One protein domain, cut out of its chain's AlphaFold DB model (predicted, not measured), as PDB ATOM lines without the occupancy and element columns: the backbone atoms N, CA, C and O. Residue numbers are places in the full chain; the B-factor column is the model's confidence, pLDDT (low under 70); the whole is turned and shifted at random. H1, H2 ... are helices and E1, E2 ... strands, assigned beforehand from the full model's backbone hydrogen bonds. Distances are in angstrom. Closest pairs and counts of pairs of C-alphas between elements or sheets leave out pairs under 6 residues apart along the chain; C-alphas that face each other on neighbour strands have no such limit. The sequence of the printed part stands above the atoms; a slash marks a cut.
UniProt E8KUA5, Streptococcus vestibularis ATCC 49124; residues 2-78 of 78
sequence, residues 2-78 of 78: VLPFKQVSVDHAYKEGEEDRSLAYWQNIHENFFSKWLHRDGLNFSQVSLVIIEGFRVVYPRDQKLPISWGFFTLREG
ATOM      1  N   VAL A   2      69.885  28.904  82.233       97.31
ATOM      2  CA  VAL A   2      69.061  28.157  81.261       97.31
ATOM      3  C   VAL A   2      69.883  27.914  80.000       97.31
ATOM      4  O   VAL A   2      70.438  28.865  79.455       97.31
ATOM      5  N   LEU A   3      69.989  26.661  79.558       98.12
ATOM      6  CA  LEU A   3      70.752  26.279  78.365       98.12
ATOM      7  C   LEU A   3      70.165  25.034  77.691       98.12
ATOM      8  O   LEU A   3      69.464  24.267  78.346       98.12
ATOM      9  N   PRO A   4      70.461  24.799  76.401       98.50
ATOM     10  CA  PRO A   4      70.173  23.526  75.751       98.50
ATOM     11  C   PRO A   4      70.790  22.338  76.502       98.50
ATOM     12  O   PRO A   4      71.945  22.410  76.919       98.50
ATOM     13  N   PHE A   5      70.065  21.224  76.593       98.50
ATOM     14  CA  PHE A   5      70.502  19.995  77.268       98.50
ATOM     15  C   PHE A   5      71.886  19.510  76.810       98.50
ATOM     16  O   PHE A   5      72.753  19.208  77.625       98.50
ATOM     17  N   LYS A   6      72.156  19.544  75.500       98.25
ATOM     18  CA  LYS A   6      73.465  19.162  74.944       98.25
ATOM     19  C   LYS A   6      74.635  20.064  75.355       98.25
ATOM     20  O   LYS A   6      75.779  19.720  75.085       98.25
ATOM     21  N   GLN A   7      74.362  21.246  75.908       98.38
ATOM     22  CA  GLN A   7      75.381  22.202  76.357       98.38
ATOM     23  C   GLN A   7      75.683  22.077  77.854       98.38
ATOM     24  O   GLN A   7      76.501  22.839  78.372       98.38
ATOM     25  N   VAL A   8      75.036  21.144  78.560       98.12
ATOM     26  CA  VAL A   8      75.346  20.873  79.964       98.12
ATOM     27  C   VAL A   8      76.791  20.401  80.081       98.12
ATOM     28  O   VAL A   8      77.247  19.530  79.341       98.12
ATOM     29  N   SER A   9      77.536  21.032  80.988       97.56
ATOM     30  CA  SER A   9      78.964  20.790  81.141       97.56
ATOM     31  C   SER A   9      79.245  19.533  81.961       97.56
ATOM     32  O   SER A   9      78.467  19.141  82.832       97.56
ATOM     33  N   VAL A  10      80.428  18.954  81.739       98.12
ATOM     34  CA  VAL A  10      80.969  17.864  82.568       98.12
ATOM     35  C   VAL A  10      81.003  18.265  84.048       98.12
ATOM     36  O   VAL A  10      80.659  17.460  84.906       98.12
ATOM     37  N   ASP A  11      81.327  19.525  84.351       97.94
ATOM     38  CA  ASP A  11      81.344  20.042  85.723       97.94
ATOM     39  C   ASP A  11      79.977  19.980  86.411       97.94
ATOM     40  O   ASP A  11      79.919  19.818  87.630       97.94
ATOM     41  N   HIS A  12      78.879  20.156  85.667       97.81
ATOM     42  CA  HIS A  12      77.540  20.054  86.238       97.81
ATOM     43  C   HIS A  12      77.195  18.602  86.558       97.81
ATOM     44  O   HIS A  12      76.887  18.313  87.711       97.81
ATOM     45  N   ALA A  13      77.356  17.698  85.585       97.88
ATOM     46  CA  ALA A  13      77.152  16.263  85.786       97.88
ATOM     47  C   ALA A  13      77.983  15.738  86.973       97.88
ATOM     48  O   ALA A  13      77.488  15.007  87.829       97.88
ATOM     49  N   TYR A  14      79.232  16.202  87.091       98.38
ATOM     50  CA  TYR A  14      80.099  15.842  88.205       98.38
ATOM     51  C   TYR A  14      79.589  16.348  89.564       98.38
ATOM     52  O   TYR A  14      79.702  15.641  90.567       98.38
ATOM     53  N   LYS A  15      79.054  17.577  89.616       97.69
ATOM     54  CA  LYS A  15      78.518  18.195  90.841       97.69
ATOM     55  C   LYS A  15      77.193  17.582  91.282       97.69
ATOM     56  O   LYS A  15      76.965  17.503  92.485       97.69
ATOM     57  N   GLU A  16      76.348  17.180  90.339       97.38
ATOM     58  CA  GLU A  16      75.097  16.476  90.635       97.38
ATOM     59  C   GLU A  16      75.371  15.080  91.204       97.38
ATOM     60  O   GLU A  16      74.720  14.654  92.154       97.38
ATOM     61  N   GLY A  17      76.451  14.443  90.740       97.62
ATOM     62  CA  GLY A  17      77.112  13.374  91.485       97.62
ATOM     63  C   GLY A  17      76.476  11.992  91.338       97.62
ATOM     64  O   GLY A  17      76.730  11.132  92.181       97.62
ATOM     65  N   GLU A  18      75.678  11.784  90.293       97.62
ATOM     66  CA  GLU A  18      75.029  10.509  89.976       97.62
ATOM     67  C   GLU A  18      76.033   9.458  89.486       97.62
ATOM     68  O   GLU A  18      76.921   9.768  88.693       97.62
ATOM     69  N   GLU A  19      75.867   8.215  89.950       96.81
ATOM     70  CA  GLU A  19      76.690   7.042  89.613       96.81
ATOM     71  C   GLU A  19      78.198   7.336  89.449       96.81
ATOM     72  O   GLU A  19      78.886   7.670  90.417       96.81
ATOM     73  N   ASP A  20      78.727   7.198  88.228       98.19
ATOM     74  CA  ASP A  20      80.143   7.361  87.890       98.19
ATOM     75  C   ASP A  20      80.558   8.822  87.660       98.19
ATOM     76  O   ASP A  20      81.718   9.102  87.343       98.19
ATOM     77  N   ARG A  21      79.622   9.760  87.848       97.94
ATOM     78  CA  ARG A  21      79.796  11.208  87.685       97.94
ATOM     79  C   ARG A  21      80.206  11.630  86.276       97.94
ATOM     80  O   ARG A  21      80.745  12.724  86.091       97.94
ATOM     81  N   SER A  22      79.975  10.779  85.279       98.44
ATOM     82  CA  SER A  22      80.275  11.084  83.885       98.44
ATOM     83  C   SER A  22      79.130  11.851  83.218       98.44
ATOM     84  O   SER A  22      77.949  11.607  83.464       98.44
ATOM     85  N   LEU A  23      79.479  12.758  82.298       98.44
ATOM     86  CA  LEU A  23      78.486  13.453  81.470       98.44
ATOM     87  C   LEU A  23      77.676  12.471  80.614       98.44
ATOM     88  O   LEU A  23      76.489  12.687  80.405       98.44
ATOM     89  N   ALA A  24      78.302  11.391  80.139       98.38
ATOM     90  CA  ALA A  24      77.635  10.386  79.317       98.38
ATOM     91  C   ALA A  24      76.543   9.644  80.101       98.38
ATOM     92  O   ALA A  24      75.428   9.490  79.600       98.38
ATOM     93  N   TYR A  25      76.843   9.222  81.335       98.38
ATOM     94  CA  TYR A  25      75.851   8.589  82.198       98.38
ATOM     95  C   TYR A  25      74.718   9.560  82.533       98.38
ATOM     96  O   TYR A  25      73.549   9.240  82.312       98.38
ATOM     97  N   TRP A  26      75.078  10.768  82.975       98.56
ATOM     98  CA  TRP A  26      74.134  11.833  83.299       98.56
ATOM     99  C   TRP A  26      73.178  12.117  82.132       98.56
ATOM    100  O   TRP A  26      71.961  12.100  82.314       98.56
ATOM    101  N   GLN A  27      73.709  12.290  80.913       98.38
ATOM    102  CA  GLN A  27      72.908  12.536  79.711       98.38
ATOM    103  C   GLN A  27      71.939  11.388  79.427       98.38
ATOM    104  O   GLN A  27      70.765  11.638  79.166       98.38
ATOM    105  N   ASN A  28      72.405  10.141  79.514       98.38
ATOM    106  CA  ASN A  28      71.582   8.965  79.244       98.38
ATOM    107  C   ASN A  28      70.377   8.868  80.194       98.38
ATOM    108  O   ASN A  28      69.242   8.667  79.753       98.38
ATOM    109  N   ILE A  29      70.601   9.025  81.502       98.19
ATOM    110  CA  ILE A  29      69.508   8.877  82.467       98.19
ATOM    111  C   ILE A  29      68.545  10.064  82.428       98.19
ATOM    112  O   ILE A  29      67.330   9.854  82.490       98.19
ATOM    113  N   HIS A  30      69.059  11.276  82.221       98.44
ATOM    114  CA  HIS A  30      68.242  12.480  82.138       98.44
ATOM    115  C   HIS A  30      67.432  12.550  80.845       98.44
ATOM    116  O   HIS A  30      66.256  12.899  80.886       98.44
ATOM    117  N   GLU A  31      67.996  12.158  79.700       98.44
ATOM    118  CA  GLU A  31      67.251  12.101  78.438       98.44
ATOM    119  C   GLU A  31      66.093  11.103  78.526       98.44
ATOM    120  O   GLU A  31      64.965  11.427  78.146       98.44
ATOM    121  N   ASN A  32      66.328   9.923  79.105       98.25
ATOM    122  CA  ASN A  32      65.280   8.933  79.356       98.25
ATOM    123  C   ASN A  32      64.219   9.453  80.339       98.25
ATOM    124  O   ASN A  32      63.023   9.240  80.128       98.25
ATOM    125  N   PHE A  33      64.640  10.131  81.409       98.12
ATOM    126  CA  PHE A  33      63.736  10.721  82.390       98.12
ATOM    127  C   PHE A  33      62.859  11.805  81.751       98.12
ATOM    128  O   PHE A  33      61.638  11.654  81.715       98.12
ATOM    129  N   PHE A  34      63.449  12.845  81.160       98.12
ATOM    130  CA  PHE A  34      62.692  13.948  80.566       98.12
ATOM    131  C   PHE A  34      61.808  13.496  79.403       98.12
ATOM    132  O   PHE A  34      60.660  13.930  79.321       98.12
ATOM    133  N   SER A  35      62.281  12.573  78.555       98.12
ATOM    134  CA  SER A  35      61.470  12.020  77.459       98.12
ATOM    135  C   SER A  35      60.208  11.340  77.977       98.12
ATOM    136  O   SER A  35      59.121  11.584  77.460       98.12
ATOM    137  N   LYS A  36      60.315  10.523  79.034       98.19
ATOM    138  CA  LYS A  36      59.153   9.847  79.634       98.19
ATOM    139  C   LYS A  36      58.145  10.825  80.219       98.19
ATOM    140  O   LYS A  36      56.947  10.573  80.122       98.19
ATOM    141  N   TRP A  37      58.615  11.892  80.856       97.44
ATOM    142  CA  TRP A  37      57.740  12.884  81.476       97.44
ATOM    143  C   TRP A  37      57.043  13.741  80.425       97.44
ATOM    144  O   TRP A  37      55.821  13.801  80.423       97.44
ATOM    145  N   LEU A  38      57.791  14.305  79.478       97.69
ATOM    146  CA  LEU A  38      57.225  15.156  78.433       97.69
ATOM    147  C   LEU A  38      56.293  14.386  77.492       97.69
ATOM    148  O   LEU A  38      55.251  14.913  77.107       97.69
ATOM    149  N   HIS A  39      56.596  13.120  77.190       97.50
ATOM    150  CA  HIS A  39      55.732  12.299  76.342       97.50
ATOM    151  C   HIS A  39      54.339  12.079  76.952       97.50
ATOM    152  O   HIS A  39      53.362  11.958  76.216       97.50
ATOM    153  N   ARG A  40      54.213  12.065  78.289       96.62
ATOM    154  CA  ARG A  40      52.900  11.979  78.962       96.62
ATOM    155  C   ARG A  40      52.018  13.193  78.678       96.62
ATOM    156  O   ARG A  40      50.802  13.044  78.651       96.62
ATOM    157  N   ASP A  41      52.637  14.332  78.392       97.25
ATOM    158  CA  ASP A  41      51.964  15.591  78.078       97.25
ATOM    159  C   ASP A  41      51.914  15.865  76.561       97.25
ATOM    160  O   ASP A  41      51.582  16.968  76.130       97.25
ATOM    161  N   GLY A  42      52.252  14.873  75.725       97.81
ATOM    162  CA  GLY A  42      52.276  15.012  74.263       97.81
ATOM    163  C   GLY A  42      53.430  15.869  73.731       97.81
ATOM    164  O   GLY A  42      53.376  16.344  72.597       97.81
ATOM    165  N   LEU A  43      54.471  16.079  74.540       97.94
ATOM    166  CA  LEU A  43      55.665  16.847  74.193       97.94
ATOM    167  C   LEU A  43      56.861  15.919  73.941       97.94
ATOM    168  O   LEU A  43      56.969  14.839  74.519       97.94
ATOM    169  N   ASN A  44      57.800  16.367  73.107       97.62
ATOM    170  CA  ASN A  44      59.018  15.617  72.793       97.62
ATOM    171  C   ASN A  44      60.244  16.284  73.414       97.62
ATOM    172  O   ASN A  44      60.502  17.465  73.178       97.62
ATOM    173  N   PHE A  45      61.029  15.503  74.158       98.38
ATOM    174  CA  PHE A  45      62.360  15.922  74.581       98.38
ATOM    175  C   PHE A  45      63.365  15.769  73.433       98.38
ATOM    176  O   PHE A  45      63.213  14.935  72.544       98.38
ATOM    177  N   SER A  46      64.403  16.595  73.450       98.00
ATOM    178  CA  SER A  46      65.497  16.562  72.480       98.00
ATOM    179  C   SER A  46      66.743  17.244  73.033       98.00
ATOM    180  O   SER A  46      66.664  18.056  73.954       98.00
ATOM    181  N   GLN A  47      67.877  17.021  72.375       98.25
ATOM    182  CA  GLN A  47      69.174  17.618  72.705       98.25
ATOM    183  C   GLN A  47      69.199  19.161  72.708       98.25
ATOM    184  O   GLN A  47      70.105  19.764  73.287       98.25
ATOM    185  N   VAL A  48      68.231  19.825  72.065       98.31
ATOM    186  CA  VAL A  48      68.108  21.296  72.055       98.31
ATOM    187  C   VAL A  48      67.077  21.833  73.049       98.31
ATOM    188  O   VAL A  48      66.936  23.048  73.171       98.31
ATOM    189  N   SER A  49      66.384  20.951  73.773       98.25
ATOM    190  CA  SER A  49      65.445  21.343  74.828       98.25
ATOM    191  C   SER A  49      66.183  22.124  75.904       98.25
ATOM    192  O   SER A  49      67.307  21.774  76.269       98.25
ATOM    193  N   LEU A  50      65.564  23.191  76.396       98.25
ATOM    194  CA  LEU A  50      66.155  24.010  77.441       98.25
ATOM    195  C   LEU A  50      66.009  23.320  78.797       98.25
ATOM    196  O   LEU A  50      64.933  22.837  79.140       98.25
ATOM    197  N   VAL A  51      67.091  23.322  79.569       97.88
ATOM    198  CA  VAL A  51      67.128  22.860  80.956       97.88
ATOM    199  C   VAL A  51      67.579  23.983  81.874       97.88
ATOM    200  O   VAL A  51      68.344  24.870  81.482       97.88
ATOM    201  N   ILE A  52      67.082  23.940  83.108       97.81
ATOM    202  CA  ILE A  52      67.494  24.846  84.173       97.81
ATOM    203  C   ILE A  52      68.583  24.146  84.976       97.81
ATOM    204  O   ILE A  52      68.389  23.047  85.477       97.81
ATOM    205  N   ILE A  53      69.726  24.810  85.087       97.00
ATOM    206  CA  ILE A  53      70.871  24.361  85.866       97.00
ATOM    207  C   ILE A  53      70.925  25.142  87.168       97.00
ATOM    208  O   ILE A  53      71.103  26.371  87.159       97.00
ATOM    209  N   GLU A  54      70.802  24.409  88.267       96.62
ATOM    210  CA  GLU A  54      70.828  24.921  89.630       96.62
ATOM    211  C   GLU A  54      71.991  24.309  90.408       96.62
ATOM    212  O   GLU A  54      72.402  23.173  90.187       96.62
ATOM    213  N   GLY A  55      72.553  25.099  91.316       94.88
ATOM    214  CA  GLY A  55      73.551  24.645  92.268       94.88
ATOM    215  C   GLY A  55      73.132  25.111  93.647       94.88
ATOM    216  O   GLY A  55      72.828  26.289  93.839       94.88
ATOM    217  N   PHE A  56      73.118  24.196  94.605       95.25
ATOM    218  CA  PHE A  56      72.728  24.485  95.976       95.25
ATOM    219  C   PHE A  56      73.760  23.937  96.957       95.25
ATOM    220  O   PHE A  56      74.650  23.162  96.611       95.25
ATOM    221  N   ARG A  57      73.645  24.376  98.208       94.75
ATOM    222  CA  ARG A  57      74.435  23.867  99.326       94.75
ATOM    223  C   ARG A  57      73.516  23.604 100.504       94.75
ATOM    224  O   ARG A  57      72.580  24.366 100.742       94.75
ATOM    225  N   VAL A  58      73.813  22.558 101.262       92.69
ATOM    226  CA  VAL A  58      73.118  22.289 102.522       92.69
ATOM    227  C   VAL A  58      73.484  23.388 103.519       92.69
ATOM    228  O   VAL A  58      74.661  23.618 103.784       92.69
ATOM    229  N   VAL A  59      72.477  24.077 104.060       95.00
ATOM    230  CA  VAL A  59      72.652  25.100 105.111       95.00
ATOM    231  C   VAL A  59      72.213  24.614 106.493       95.00
ATOM    232  O   VAL A  59      72.612  25.195 107.496       95.00
ATOM    233  N   TYR A  60      71.423  23.540 106.549       91.12
ATOM    234  CA  TYR A  60      70.969  22.907 107.784       91.12
ATOM    235  C   TYR A  60      70.935  21.379 107.604       91.12
ATOM    236  O   TYR A  60      70.051  20.869 106.908       91.12
ATOM    237  N   PRO A  61      71.903  20.629 108.158       88.19
ATOM    238  CA  PRO A  61      71.920  19.175 108.056       88.19
ATOM    239  C   PRO A  61      71.008  18.550 109.118       88.19
ATOM    240  O   PRO A  61      71.072  18.903 110.293       88.19
ATOM    241  N   ARG A  62      70.170  17.587 108.709       82.12
ATOM    242  CA  ARG A  62      69.185  16.942 109.600       82.12
ATOM    243  C   ARG A  62      69.808  16.183 110.777       82.12
ATOM    244  O   ARG A  62      69.172  16.091 111.819       82.12
ATOM    245  N   ASP A  63      71.048  15.720 110.632       79.44
ATOM    246  CA  ASP A  63      71.708  14.850 111.614       79.44
ATOM    247  C   ASP A  63      72.750  15.576 112.483       79.44
ATOM    248  O   ASP A  63      73.465  14.946 113.266       79.44
ATOM    249  N   GLN A  64      72.852  16.910 112.393       62.75
ATOM    250  CA  GLN A  64      73.636  17.653 113.379       62.75
ATOM    251  C   GLN A  64      72.899  17.631 114.720       62.75
ATOM    252  O   GLN A  64      71.861  18.272 114.885       62.75
ATOM    253  N   LYS A  65      73.483  16.957 115.719       60.31
ATOM    254  CA  LYS A  65      73.201  17.273 117.122       60.31
ATOM    255  C   LYS A  65      73.627  18.720 117.345       60.31
ATOM    256  O   LYS A  65      74.810  18.998 117.527       60.31
ATOM    257  N   LEU A  66      72.676  19.641 117.271       59.84
ATOM    258  CA  LEU A  66      72.926  21.029 117.614       59.84
ATOM    259  C   LEU A  66      73.370  21.081 119.091       59.84
ATOM    260  O   LEU A  66      72.666  20.539 119.949       59.84
ATOM    261  N   PRO A  67      74.512  21.701 119.432       55.78
ATOM    262  CA  PRO A  67      74.854  21.964 120.819       55.78
ATOM    263  C   PRO A  67      74.023  23.164 121.268       55.78
ATOM    264  O   PRO A  67      74.435  24.308 121.117       55.78
ATOM    265  N   ILE A  68      72.816  22.922 121.766       56.44
ATOM    266  CA  ILE A  68      71.967  23.994 122.289       56.44
ATOM    267  C   ILE A  68      71.499  23.632 123.685       56.44
ATOM    268  O   ILE A  68      70.502  22.942 123.881       56.44
ATOM    269  N   SER A  69      72.215  24.176 124.669       52.47
ATOM    270  CA  SER A  69      71.572  24.647 125.886       52.47
ATOM    271  C   SER A  69      70.726  25.870 125.513       52.47
ATOM    272  O   SER A  69      71.219  26.999 125.512       52.47
ATOM    273  N   TRP A  70      69.455  25.667 125.171       47.56
ATOM    274  CA  TRP A  70      68.485  26.761 125.189       47.56
ATOM    275  C   TRP A  70      68.099  27.034 126.645       47.56
ATOM    276  O   TRP A  70      67.130  26.491 127.168       47.56
ATOM    277  N   GLY A  71      68.904  27.849 127.327       50.72
ATOM    278  CA  GLY A  71      68.404  28.637 128.448       50.72
ATOM    279  C   GLY A  71      67.458  29.708 127.906       50.72
ATOM    280  O   GLY A  71      67.687  30.212 126.811       50.72
ATOM    281  N   PHE A  72      66.439  30.062 128.687       48.59
ATOM    282  CA  PHE A  72      65.376  31.030 128.379       48.59
ATOM    283  C   PHE A  72      64.259  30.495 127.483       48.59
ATOM    284  O   PHE A  72      64.219  30.807 126.309       48.59
ATOM    285  N   PHE A  73      63.359  29.695 128.060       40.91
ATOM    286  CA  PHE A  73      61.900  29.909 128.074       40.91
ATOM    287  C   PHE A  73      61.286  28.808 128.955       40.91
ATOM    288  O   PHE A  73      60.655  27.874 128.470       40.91
ATOM    289  N   THR A  74      61.485  28.880 130.273       46.25
ATOM    290  CA  THR A  74      60.544  28.228 131.190       46.25
ATOM    291  C   THR A  74      59.290  29.088 131.209       46.25
ATOM    292  O   THR A  74      59.300  30.214 131.709       46.25
ATOM    293  N   LEU A  75      58.215  28.572 130.615       41.47
ATOM    294  CA  LEU A  75      56.871  29.057 130.890       41.47
ATOM    295  C   LEU A  75      56.684  29.022 132.412       41.47
ATOM    296  O   LEU A  75      56.881  27.987 133.047       41.47
ATOM    297  N   ARG A  76      56.356  30.176 133.001       43.22
ATOM    298  CA  ARG A  76      55.717  30.229 134.314       43.22
ATOM    299  C   ARG A  76      54.389  29.493 134.170       43.22
ATOM    300  O   ARG A  76      53.461  30.042 133.584       43.22
ATOM    301  N   GLU A  77      54.324  28.269 134.669       40.03
ATOM    302  CA  GLU A  77      53.050  27.668 135.042       40.03
ATOM    303  C   GLU A  77      52.537  28.419 136.277       40.03
ATOM    304  O   GLU A  77      53.281  28.646 137.239       40.03
ATOM    305  N   GLY A  78      51.301  28.903 136.175       40.03
ATOM    306  CA  GLY A  78      50.463  29.258 137.314       40.03
ATOM    307  C   GLY A  78      49.545  28.096 137.650       40.03
ATOM    308  O   GLY A  78      49.340  27.244 136.755       40.03
TER     309      GLY A  78
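AT A GLANCE: This is residues 2 to 78 of the 78 residues of a protein of Streptococcus vestibularis ATCC 49124 (UniProt E8KUA5). A small body has one long tail: in residues 2 to 56 the long helix H2, the short helix H1 set steeply to it at its first residues, and a two-strand ribbon of E1 and E2 form the body, and residues 57 to 78 stick out free from it. That tail makes the length of the whole, which spans 67 by 30 by 21 A. The printed part has 77 residues, in the order E1, H1, H2, E2, with E1 and E2 antiparallel; the class is mostly helix, with under half of the residues in named elements. The whole is extended, with a radius of gyration of the C-alphas of 21.6 A.

HOW THE PARTS SIT: Start at E1, residues 2 to 4, and look across to its antiparallel neighbour E2, residues 50 to 52, at 142 degrees; N 3 and O 51 are 3.1 A apart, within hydrogen-bond range, and so are N 51 and O 3, at 2.8 A. Next find H1, residues 10 to 16, which touches residues 23 to 26 alone of H2, residues 23 to 40; their closest C-alphas, of Val 10 and Leu 23, are 5.2 A apart. H1 and H2 run the same way at a steep tilt of 66 degrees. E1 and H2 are apart, as are H1 and E2. Each O i to N i+4 pair of H1 is within hydrogen-bond range, and 13 of 14 in H2.

IN THESE COORDINATES: Find C-alpha 2 at (69.061, 28.157, 81.261), where E1 begins; it is 7.3 A long. H1 is 10.1 A long. From C-alpha 23 at (78.486, 13.453, 81.470), H2 runs 25.8 A. E2, 6.9 A long, ends at C-alpha 52, (67.494, 24.846, 84.173).

THE WHOLE: The C-alphas of Gln 47 and Gly 78, 68.3 A apart, are the two farthest apart. The printed part has no cut, and no link is long. Residues 64 to 78 have pLDDT under 70.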